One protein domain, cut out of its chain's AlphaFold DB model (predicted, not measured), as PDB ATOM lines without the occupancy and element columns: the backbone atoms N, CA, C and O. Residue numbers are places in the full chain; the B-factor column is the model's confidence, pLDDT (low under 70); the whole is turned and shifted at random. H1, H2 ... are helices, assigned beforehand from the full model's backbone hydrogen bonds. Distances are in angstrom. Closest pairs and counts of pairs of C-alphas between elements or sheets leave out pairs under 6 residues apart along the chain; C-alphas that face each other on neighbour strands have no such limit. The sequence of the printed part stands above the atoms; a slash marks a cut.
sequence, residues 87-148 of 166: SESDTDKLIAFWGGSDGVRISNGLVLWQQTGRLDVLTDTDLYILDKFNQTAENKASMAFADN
ATOM      1  N   SER A  87     189.744  54.056  50.234       93.44
ATOM      2  CA  SER A  87     190.338  55.031  49.320       93.44
ATOM      3  C   SER A  87     191.052  54.334  48.160       93.44
ATOM      4  O   SER A  87     191.468  53.186  48.287       93.44
ATOM      5  N   GLU A  88     191.256  55.022  47.036       92.00
ATOM      6  CA  GLU A  88     191.974  54.427  45.901       92.00
ATOM      7  C   GLU A  88     193.388  53.962  46.282       92.00
ATOM      8  O   GLU A  88     193.797  52.859  45.922       92.00
ATOM      9  N   SER A  89     194.098  54.758  47.088       92.81
ATOM     10  CA  SER A  89     195.428  54.392  47.582       92.81
ATOM     11  C   SER A  89     195.395  53.151  48.476       92.81
ATOM     12  O   SER A  89     196.318  52.342  48.426       92.81
ATOM     13  N   ASP A  90     194.353  52.984  49.289       90.94
ATOM     14  CA  ASP A  90     194.203  51.794  50.123       90.94
ATOM     15  C   ASP A  90     193.803  50.578  49.285       90.94
ATOM     16  O   ASP A  90     194.337  49.495  49.510       90.94
ATOM     17  N   THR A  91     192.972  50.755  48.253       89.50
ATOM     18  CA  THR A  91     192.694  49.709  47.260       89.50
ATOM     19  C   THR A  91     193.991  49.230  46.602       89.50
ATOM     20  O   THR A  91     194.208  48.022  46.521       89.50
ATOM     21  N   ASP A  92     194.892  50.136  46.210       87.19
ATOM     22  CA  ASP A  92     196.195  49.768  45.635       87.19
ATOM     23  C   ASP A  92     197.059  48.952  46.616       87.19
ATOM     24  O   ASP A  92     197.710  47.985  46.216       87.19
ATOM     25  N   LYS A  93     197.037  49.277  47.917       90.12
ATOM     26  CA  LYS A  93     197.750  48.498  48.950       90.12
ATOM     27  C   LYS A  93     197.134  47.119  49.171       90.12
ATOM     28  O   LYS A  93     197.872  46.142  49.293       90.12
ATOM     29  N   LEU A  94     195.804  47.021  49.199       88.00
ATOM     30  CA  LEU A  94     195.094  45.741  49.298       88.00
ATOM     31  C   LEU A  94     195.442  44.849  48.101       88.00
ATOM     32  O   LEU A  94     195.758  43.675  48.275       88.00
ATOM     33  N   ILE A  95     195.450  45.425  46.897       86.44
ATOM     34  CA  ILE A  95     195.871  44.757  45.663       86.44
ATOM     35  C   ILE A  95     197.319  44.271  45.767       86.44
ATOM     36  O   ILE A  95     197.596  43.111  45.468       86.44
ATOM     37  N   ALA A  96     198.237  45.122  46.230       86.56
ATOM     38  CA  ALA A  96     199.642  44.757  46.383       86.56
ATOM     39  C   ALA A  96     199.841  43.607  47.383       86.56
ATOM     40  O   ALA A  96     200.648  42.711  47.133       86.56
ATOM     41  N   PHE A  97     199.092  43.598  48.490       88.25
ATOM     42  CA  PHE A  97     199.146  42.517  49.470       88.25
ATOM     43  C   PHE A  97     198.613  41.203  48.887       88.25
ATOM     44  O   PHE A  97     199.344  40.214  48.839       88.25
ATOM     45  N   TRP A  98     197.367  41.196  48.400       83.75
ATOM     46  CA  TRP A  98     196.695  39.979  47.925       83.75
ATOM     47  C   TRP A  98     197.264  39.439  46.608       83.75
ATOM     48  O   TRP A  98     197.211  38.233  46.368       83.75
ATOM     49  N   GLY A  99     197.840  40.308  45.774       80.38
ATOM     50  CA  GLY A  99     198.552  39.933  44.551       80.38
ATOM     51  C   GLY A  99     200.015  39.528  44.771       80.38
ATOM     52  O   GLY A  99     200.624  38.946  43.874       80.38
ATOM     53  N   GLY A 100     200.591  39.816  45.942       82.00
ATOM     54  CA  GLY A 100     201.950  39.417  46.302       82.00
ATOM     55  C   GLY A 100     202.069  37.919  46.598       82.00
ATOM     56  O   GLY A 100     201.083  37.250  46.897       82.00
ATOM     57  N   SER A 101     203.291  37.376  46.567       86.25
ATOM     58  CA  SER A 101     203.534  35.939  46.785       86.25
ATOM     59  C   SER A 101     202.950  35.413  48.099       86.25
ATOM     60  O   SER A 101     202.415  34.305  48.131       86.25
ATOM     61  N   ASP A 102     203.023  36.207  49.172       87.25
ATOM     62  CA  ASP A 102     202.429  35.851  50.460       87.25
ATOM     63  C   ASP A 102     200.906  35.892  50.423       87.25
ATOM     64  O   ASP A 102     200.280  34.916  50.822       87.25
ATOM     65  N   GLY A 103     200.301  36.957  49.887       83.94
ATOM     66  CA  GLY A 103     198.848  37.053  49.754       83.94
ATOM     67  C   GLY A 103     198.261  35.916  48.920       83.94
ATOM     68  O   GLY A 103     197.284  35.297  49.332       83.94
ATOM     69  N   VAL A 104     198.912  35.559  47.808       81.88
ATOM     70  CA  VAL A 104     198.534  34.422  46.954       81.88
ATOM     71  C   VAL A 104     198.559  33.109  47.732       81.88
ATOM     72  O   VAL A 104     197.595  32.341  47.719       81.88
ATOM     73  N   ARG A 105     199.666  32.847  48.429       86.19
ATOM     74  CA  ARG A 105     199.876  31.614  49.190       86.19
ATOM     75  C   ARG A 105     198.898  31.493  50.357       86.19
ATOM     76  O   ARG A 105     198.271  30.446  50.515       86.19
ATOM     77  N   ILE A 106     198.738  32.568  51.125       85.19
ATOM     78  CA  ILE A 106     197.791  32.671  52.236       85.19
ATOM     79  C   ILE A 106     196.374  32.428  51.722       85.19
ATOM     80  O   ILE A 106     195.665  31.575  52.251       85.19
ATOM     81  N   SER A 107     195.983  33.108  50.646       78.00
ATOM     82  CA  SER A 107     194.649  32.999  50.058       78.00
ATOM     83  C   SER A 107     194.311  31.575  49.585       78.00
ATOM     84  O   SER A 107     193.223  31.063  49.864       78.00
ATOM     85  N   ASN A 108     195.268  30.868  48.974       79.19
ATOM     86  CA  ASN A 108     195.119  29.447  48.638       79.19
ATOM     87  C   ASN A 108     194.919  28.569  49.885       79.19
ATOM     88  O   ASN A 108     194.041  27.702  49.896       79.19
ATOM     89  N   GLY A 109     195.707  28.804  50.939       81.00
ATOM     90  CA  GLY A 109     195.563  28.099  52.214       81.00
ATOM     91  C   GLY A 109     194.186  28.326  52.840       81.00
ATOM     92  O   GLY A 109     193.549  27.385  53.301       81.00
ATOM     93  N   LEU A 110     193.672  29.550  52.774       77.00
ATOM     94  CA  LEU A 110     192.353  29.900  53.299       77.00
ATOM     95  C   LEU A 110     191.219  29.199  52.559       77.00
ATOM     96  O   LEU A 110     190.312  28.676  53.199       77.00
ATOM     97  N   VAL A 111     191.293  29.105  51.232       73.88
ATOM     98  CA  VAL A 111     190.307  28.336  50.459       73.88
ATOM     99  C   VAL A 111     190.338  26.861  50.826       73.88
ATOM    100  O   VAL A 111     189.284  26.259  51.045       73.88
ATOM    101  N   LEU A 112     191.529  26.278  50.963       77.50
ATOM    102  CA  LEU A 112     191.649  24.886  51.379       77.50
ATOM    103  C   LEU A 112     191.104  24.672  52.798       77.50
ATOM    104  O   LEU A 112     190.405  23.685  53.046       77.50
ATOM    105  N   TRP A 113     191.365  25.605  53.717       78.81
ATOM    106  CA  TRP A 113     190.810  25.582  55.071       78.81
ATOM    107  C   TRP A 113     189.281  25.593  55.040       78.81
ATOM    108  O   TRP A 113     188.656  24.786  55.720       78.81
ATOM    109  N   GLN A 114     188.661  26.436  54.217       65.75
ATOM    110  CA  GLN A 114     187.201  26.503  54.125       65.75
ATOM    111  C   GLN A 114     186.566  25.243  53.548       65.75
ATOM    112  O   GLN A 114     185.497  24.832  53.996       65.75
ATOM    113  N   GLN A 115     187.218  24.622  52.568       69.75
ATOM    114  CA  GLN A 115     186.724  23.399  51.940       69.75
ATOM    115  C   GLN A 115     186.863  22.175  52.851       69.75
ATOM    116  O   GLN A 115     186.047  21.259  52.781       69.75
ATOM    117  N   THR A 116     187.899  22.138  53.692       77.94
ATOM    118  CA  THR A 116     188.290  20.920  54.425       77.94
ATOM    119  C   THR A 116     188.169  21.029  55.945       77.94
ATOM    120  O   THR A 116     188.249  20.018  56.638       77.94
ATOM    121  N   GLY A 117     188.021  22.239  56.487       74.88
ATOM    122  CA  GLY A 117     188.076  22.531  57.922       74.88
ATOM    123  C   GLY A 117     189.472  22.405  58.547       74.88
ATOM    124  O   GLY A 117     189.617  22.584  59.758       74.88
ATOM    125  N   ARG A 118     190.509  22.096  57.758       78.75
ATOM    126  CA  ARG A 118     191.874  21.858  58.244       78.75
ATOM    127  C   ARG A 118     192.619  23.162  58.496       78.75
ATOM    128  O   ARG A 118     192.864  23.916  57.566       78.75
ATOM    129  N   LEU A 119     192.986  23.422  59.750       69.12
ATOM    130  CA  LEU A 119     193.712  24.637  60.151       69.12
ATOM    131  C   LEU A 119     195.219  24.578  59.858       69.12
ATOM    132  O   LEU A 119     195.860  25.619  59.808       69.12
ATOM    133  N   ASP A 120     195.781  23.387  59.640       80.50
ATOM    134  CA  ASP A 120     197.214  23.174  59.388       80.50
ATOM    135  C   ASP A 120     197.662  23.555  57.965       80.50
ATOM    136  O   ASP A 120     198.836  23.453  57.624       80.50
ATOM    137  N   VAL A 121     196.725  24.013  57.133       84.31
ATOM    138  CA  VAL A 121     196.984  24.514  55.775       84.31
ATOM    139  C   VAL A 121     197.590  25.921  55.762       84.31
ATOM    140  O   VAL A 121     198.089  26.356  54.726       84.31
ATOM    141  N   LEU A 122     197.546  26.628  56.897       83.50
ATOM    142  CA  LEU A 122     198.237  27.895  57.121       83.50
ATOM    143  C   LEU A 122     199.372  27.685  58.118       83.50
ATOM    144  O   LEU A 122     199.184  27.083  59.174       83.50
ATOM    145  N   THR A 123     200.548  28.209  57.791       90.06
ATOM    146  CA  THR A 123     201.709  28.167  58.687       90.06
ATOM    147  C   THR A 123     201.604  29.232  59.781       90.06
ATOM    148  O   THR A 123     200.888  30.220  59.632       90.06
ATOM    149  N   ASP A 124     202.382  29.108  60.858       88.81
ATOM    150  CA  ASP A 124     202.466  30.169  61.876       88.81
ATOM    151  C   ASP A 124     202.914  31.514  61.276       88.81
ATOM    152  O   ASP A 124     202.432  32.576  61.676       88.81
ATOM    153  N   THR A 125     203.784  31.475  60.260       92.81
ATOM    154  CA  THR A 125     204.195  32.659  59.495       92.81
ATOM    155  C   THR A 125     203.014  33.298  58.764       92.81
ATOM    156  O   THR A 125     202.905  34.521  58.750       92.81
ATOM    157  N   ASP A 126     202.092  32.506  58.213       87.25
ATOM    158  CA  ASP A 126     200.876  33.019  57.565       87.25
ATOM    159  C   ASP A 126     199.959  33.724  58.528       87.25
ATOM    160  O   ASP A 126     199.473  34.818  58.250       87.25
ATOM    161  N   LEU A 127     199.748  33.093  59.678       85.31
ATOM    162  CA  LEU A 127     198.920  33.652  60.729       85.31
ATOM    163  C   LEU A 127     199.525  34.959  61.247       85.31
ATOM    164  O   LEU A 127     198.791  35.914  61.488       85.31
ATOM    165  N   TYR A 128     200.854  35.036  61.354       88.06
ATOM    166  CA  TYR A 128     201.552  36.266  61.713       88.06
ATOM    167  C   TYR A 128     201.414  37.362  60.646       88.06
ATOM    168  O   TYR A 128     201.121  38.508  60.986       88.06
ATOM    169  N   ILE A 129     201.593  37.032  59.361       89.19
ATOM    170  CA  ILE A 129     201.424  37.989  58.256       89.19
ATOM    171  C   ILE A 129     199.988  38.524  58.234       89.19
ATOM    172  O   ILE A 129     199.793  39.737  58.155       89.19
ATOM    173  N   LEU A 130     198.994  37.643  58.368       85.25
ATOM    174  CA  LEU A 130     197.585  38.022  58.455       85.25
ATOM    175  C   LEU A 130     197.301  38.907  59.668       85.25
ATOM    176  O   LEU A 130     196.618  39.915  59.527       85.25
ATOM    177  N   ASP A 131     197.835  38.584  60.849       84.25
ATOM    178  CA  ASP A 131     197.656  39.412  62.048       84.25
ATOM    179  C   ASP A 131     198.224  40.824  61.858       84.25
ATOM    180  O   ASP A 131     197.582  41.814  62.218       84.25
ATOM    181  N   LYS A 132     199.401  40.940  61.232       89.06
ATOM    182  CA  LYS A 132     199.992  42.241  60.904       89.06
ATOM    183  C   LYS A 132     199.177  43.001  59.872       89.06
ATOM    184  O   LYS A 132     198.924  44.187  60.073       89.06
ATOM    185  N   PHE A 133     198.735  42.329  58.816       87.25
ATOM    186  CA  PHE A 133     197.889  42.940  57.800       87.25
ATOM    187  C   PHE A 133     196.546  43.404  58.382       87.25
ATOM    188  O   PHE A 133     196.109  44.517  58.118       87.25
ATOM    189  N   ASN A 134     195.948  42.638  59.297       81.69
ATOM    190  CA  ASN A 134     194.705  43.011  59.976       81.69
ATOM    191  C   ASN A 134     194.803  44.308  60.793       81.69
ATOM    192  O   ASN A 134     193.788  44.937  61.103       81.69
ATOM    193  N   GLN A 135     196.017  44.729  61.145       85.44
ATOM    194  CA  GLN A 135     196.258  45.958  61.890       85.44
ATOM    195  C   GLN A 135     196.440  47.185  60.985       85.44
ATOM    196  O   GLN A 135     196.396  48.307  61.509       85.44
ATOM    197  N   THR A 136     196.606  47.007  59.669       88.06
ATOM    198  CA  THR A 136     196.819  48.110  58.726       88.06
ATOM    199  C   THR A 136     195.546  48.917  58.481       88.06
ATOM    200  O   THR A 136     194.429  48.472  58.763       88.06
ATOM    201  N   ALA A 137     195.709  50.157  58.014       91.31
ATOM    202  CA  ALA A 137     194.586  51.062  57.783       91.31
ATOM    203  C   ALA A 137     193.705  50.565  56.629       91.31
ATOM    204  O   ALA A 137     192.484  50.537  56.759       91.31
ATOM    205  N   GLU A 138     194.329  50.106  55.545       89.44
ATOM    206  CA  GLU A 138     193.645  49.607  54.358       89.44
ATOM    207  C   GLU A 138     192.798  48.362  54.646       89.44
ATOM    208  O   GLU A 138     191.656  48.286  54.190       89.44
ATOM    209  N   ASN A 139     193.287  47.423  55.466       87.06
ATOM    210  CA  ASN A 139     192.493  46.250  55.823       87.06
ATOM    211  C   ASN A 139     191.407  46.578  56.857       87.06
ATOM    212  O   ASN A 139     190.318  46.023  56.816       87.06
ATOM    213  N   LYS A 140     191.645  47.527  57.770       84.75
ATOM    214  CA  LYS A 140     190.577  48.035  58.648       84.75
ATOM    215  C   LYS A 140     189.449  48.692  57.854       84.75
ATOM    216  O   LYS A 140     188.286  48.504  58.199       84.75
ATOM    217  N   ALA A 141     189.781  49.427  56.796       84.31
ATOM    218  CA  ALA A 141     188.800  50.041  55.912       84.31
ATOM    219  C   ALA A 141     187.991  48.990  55.129       84.31
ATOM    220  O   ALA A 141     186.762  49.075  55.085       84.31
ATOM    221  N   SER A 142     188.645  47.964  54.572       83.75
ATOM    222  CA  SER A 142     187.943  46.872  53.880       83.75
ATOM    223  C   SER A 142     187.069  46.042  54.830       83.75
ATOM    224  O   SER A 142     185.947  45.687  54.468       83.75
ATOM    225  N   MET A 143     187.521  45.796  56.065       80.38
ATOM    226  CA  MET A 143     186.704  45.156  57.102       80.38
ATOM    227  C   MET A 143     185.495  46.015  57.490       80.38
ATOM    228  O   MET A 143     184.409  45.481  57.665       80.38
ATOM    229  N   ALA A 144     185.632  47.344  57.559       79.69
ATOM    230  CA  ALA A 144     184.500  48.228  57.844       79.69
ATOM    231  C   ALA A 144     183.409  48.168  56.758       79.69
ATOM    232  O   ALA A 144     182.229  48.280  57.080       79.69
ATOM    233  N   PHE A 145     183.786  47.963  55.490       84.25
ATOM    234  CA  PHE A 145     182.835  47.664  54.416       84.25
ATOM    235  C   PHE A 145     182.141  46.314  54.642       84.25
ATOM    236  O   PHE A 145     180.915  46.236  54.582       84.25
ATOM    237  N   ALA A 146     182.919  45.268  54.930       76.50
ATOM    238  CA  ALA A 146     182.425  43.906  55.127       76.50
ATOM    239  C   ALA A 146     181.476  43.759  56.329       76.50
ATOM    240  O   ALA A 146     180.468  43.061  56.240       76.50
ATOM    241  N   ASP A 147     181.786  44.429  57.438       73.44
ATOM    242  CA  ASP A 147     181.031  44.350  58.689       73.44
ATOM    243  C   ASP A 147     179.775  45.243  58.684       73.44
ATOM    244  O   ASP A 147     178.940  45.160  59.593       73.44
ATOM    245  N   ASN A 148     179.609  46.113  57.680       74.31
ATOM    246  CA  ASN A 148     178.468  47.015  57.625       74.31
ATOM    247  C   ASN A 148     177.234  46.350  57.001       74.31
ATOM    248  O   ASN A 148     177.021  46.366  55.788       74.31
TER     249      ASN A 148
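Overview. This is residues 87 to 148 of the 166 residues of an uncharacterized protein of Vibrio cholerae serotype O1 (strain ATCC 39315 / El Tor Inaba N16961) (UniProt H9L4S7). Four helices make an open ring with few contacts: from the longest one, H2, the chain folds back through residues 117 to 123 into H3, and after the tight link at the end of H3 the ring closes where H4, closest with Glu 138 near its beginning, touches residues 90 to 94 of H1. H1 meets H2 in a corner at their link, and H4 carries the last residues away from the ring. The printed part has 62 residues with four named helices, H1, H2, H3, H4 along the chain, and no named strand; the class is all helix. It is only just compact, close to loose, with a radius of gyration of the C-alphas of 12.3 A and spans of 34 by 26 by 17 A.

Arrangement. Start at H2, residues 101 to 116. With residues 103 to 107 alone it only just touches residues 97 to 98 of H1, residues 88 to 99, and only at the corner, with 3 pairs of C-alphas within 8 A; the closest C-alphas, of Phe 97 and Gly 103, are 5.5 A apart. Their tilt is steep at 69.7 degrees, only just short of about perpendicular, and they run the same way. H3, residues 124 to 134, is close to H2 but not clearly touching, about perpendicular at 75 degrees; look at Ile 106 and Asp 126, whose C-alphas, the closest, are 6.2 A apart. H4, residues 137 to 146, is likewise close to H3 but not clearly touching, with the closest C-alphas, of Phe 133 and Asn 139, 6.6 A apart. H4 touches H1, whose part in this is residues 90 to 94 alone, about perpendicular at 90 degrees; the closest C-alphas, of Asp 90 and Glu 138, are 4.8 A apart. H1 and H3 are only just apart, at 8.4 A, and H2 and H4 are apart. In H1, H2, H3 and H4 every O i to N i+4 pair is within hydrogen-bond range.

Along the chain. Find C-alpha 101 at (203.534, 35.939, 46.785); from there H2 runs 22.7 A to C-alpha 116. H1 begins at C-alpha 88, (191.974, 54.427, 45.901), and is 16.0 A long; H3 is 15.1 A long. H4 is 14.4 A long and ends at C-alpha 146, (182.425, 43.906, 55.127).

Size, cuts and confidence. Look to Ser 89 and Thr 116 for the two C-alphas farthest apart, 34.9 A. The printed part, residues 87 to 148, has no cut; the links H1 to H2 and H3 to H4 are tight, H2 to H3 is short, and no link is long. The mean pLDDT of the printed part is 83.6, and residues 114 to 115 and residue 119 are under 70.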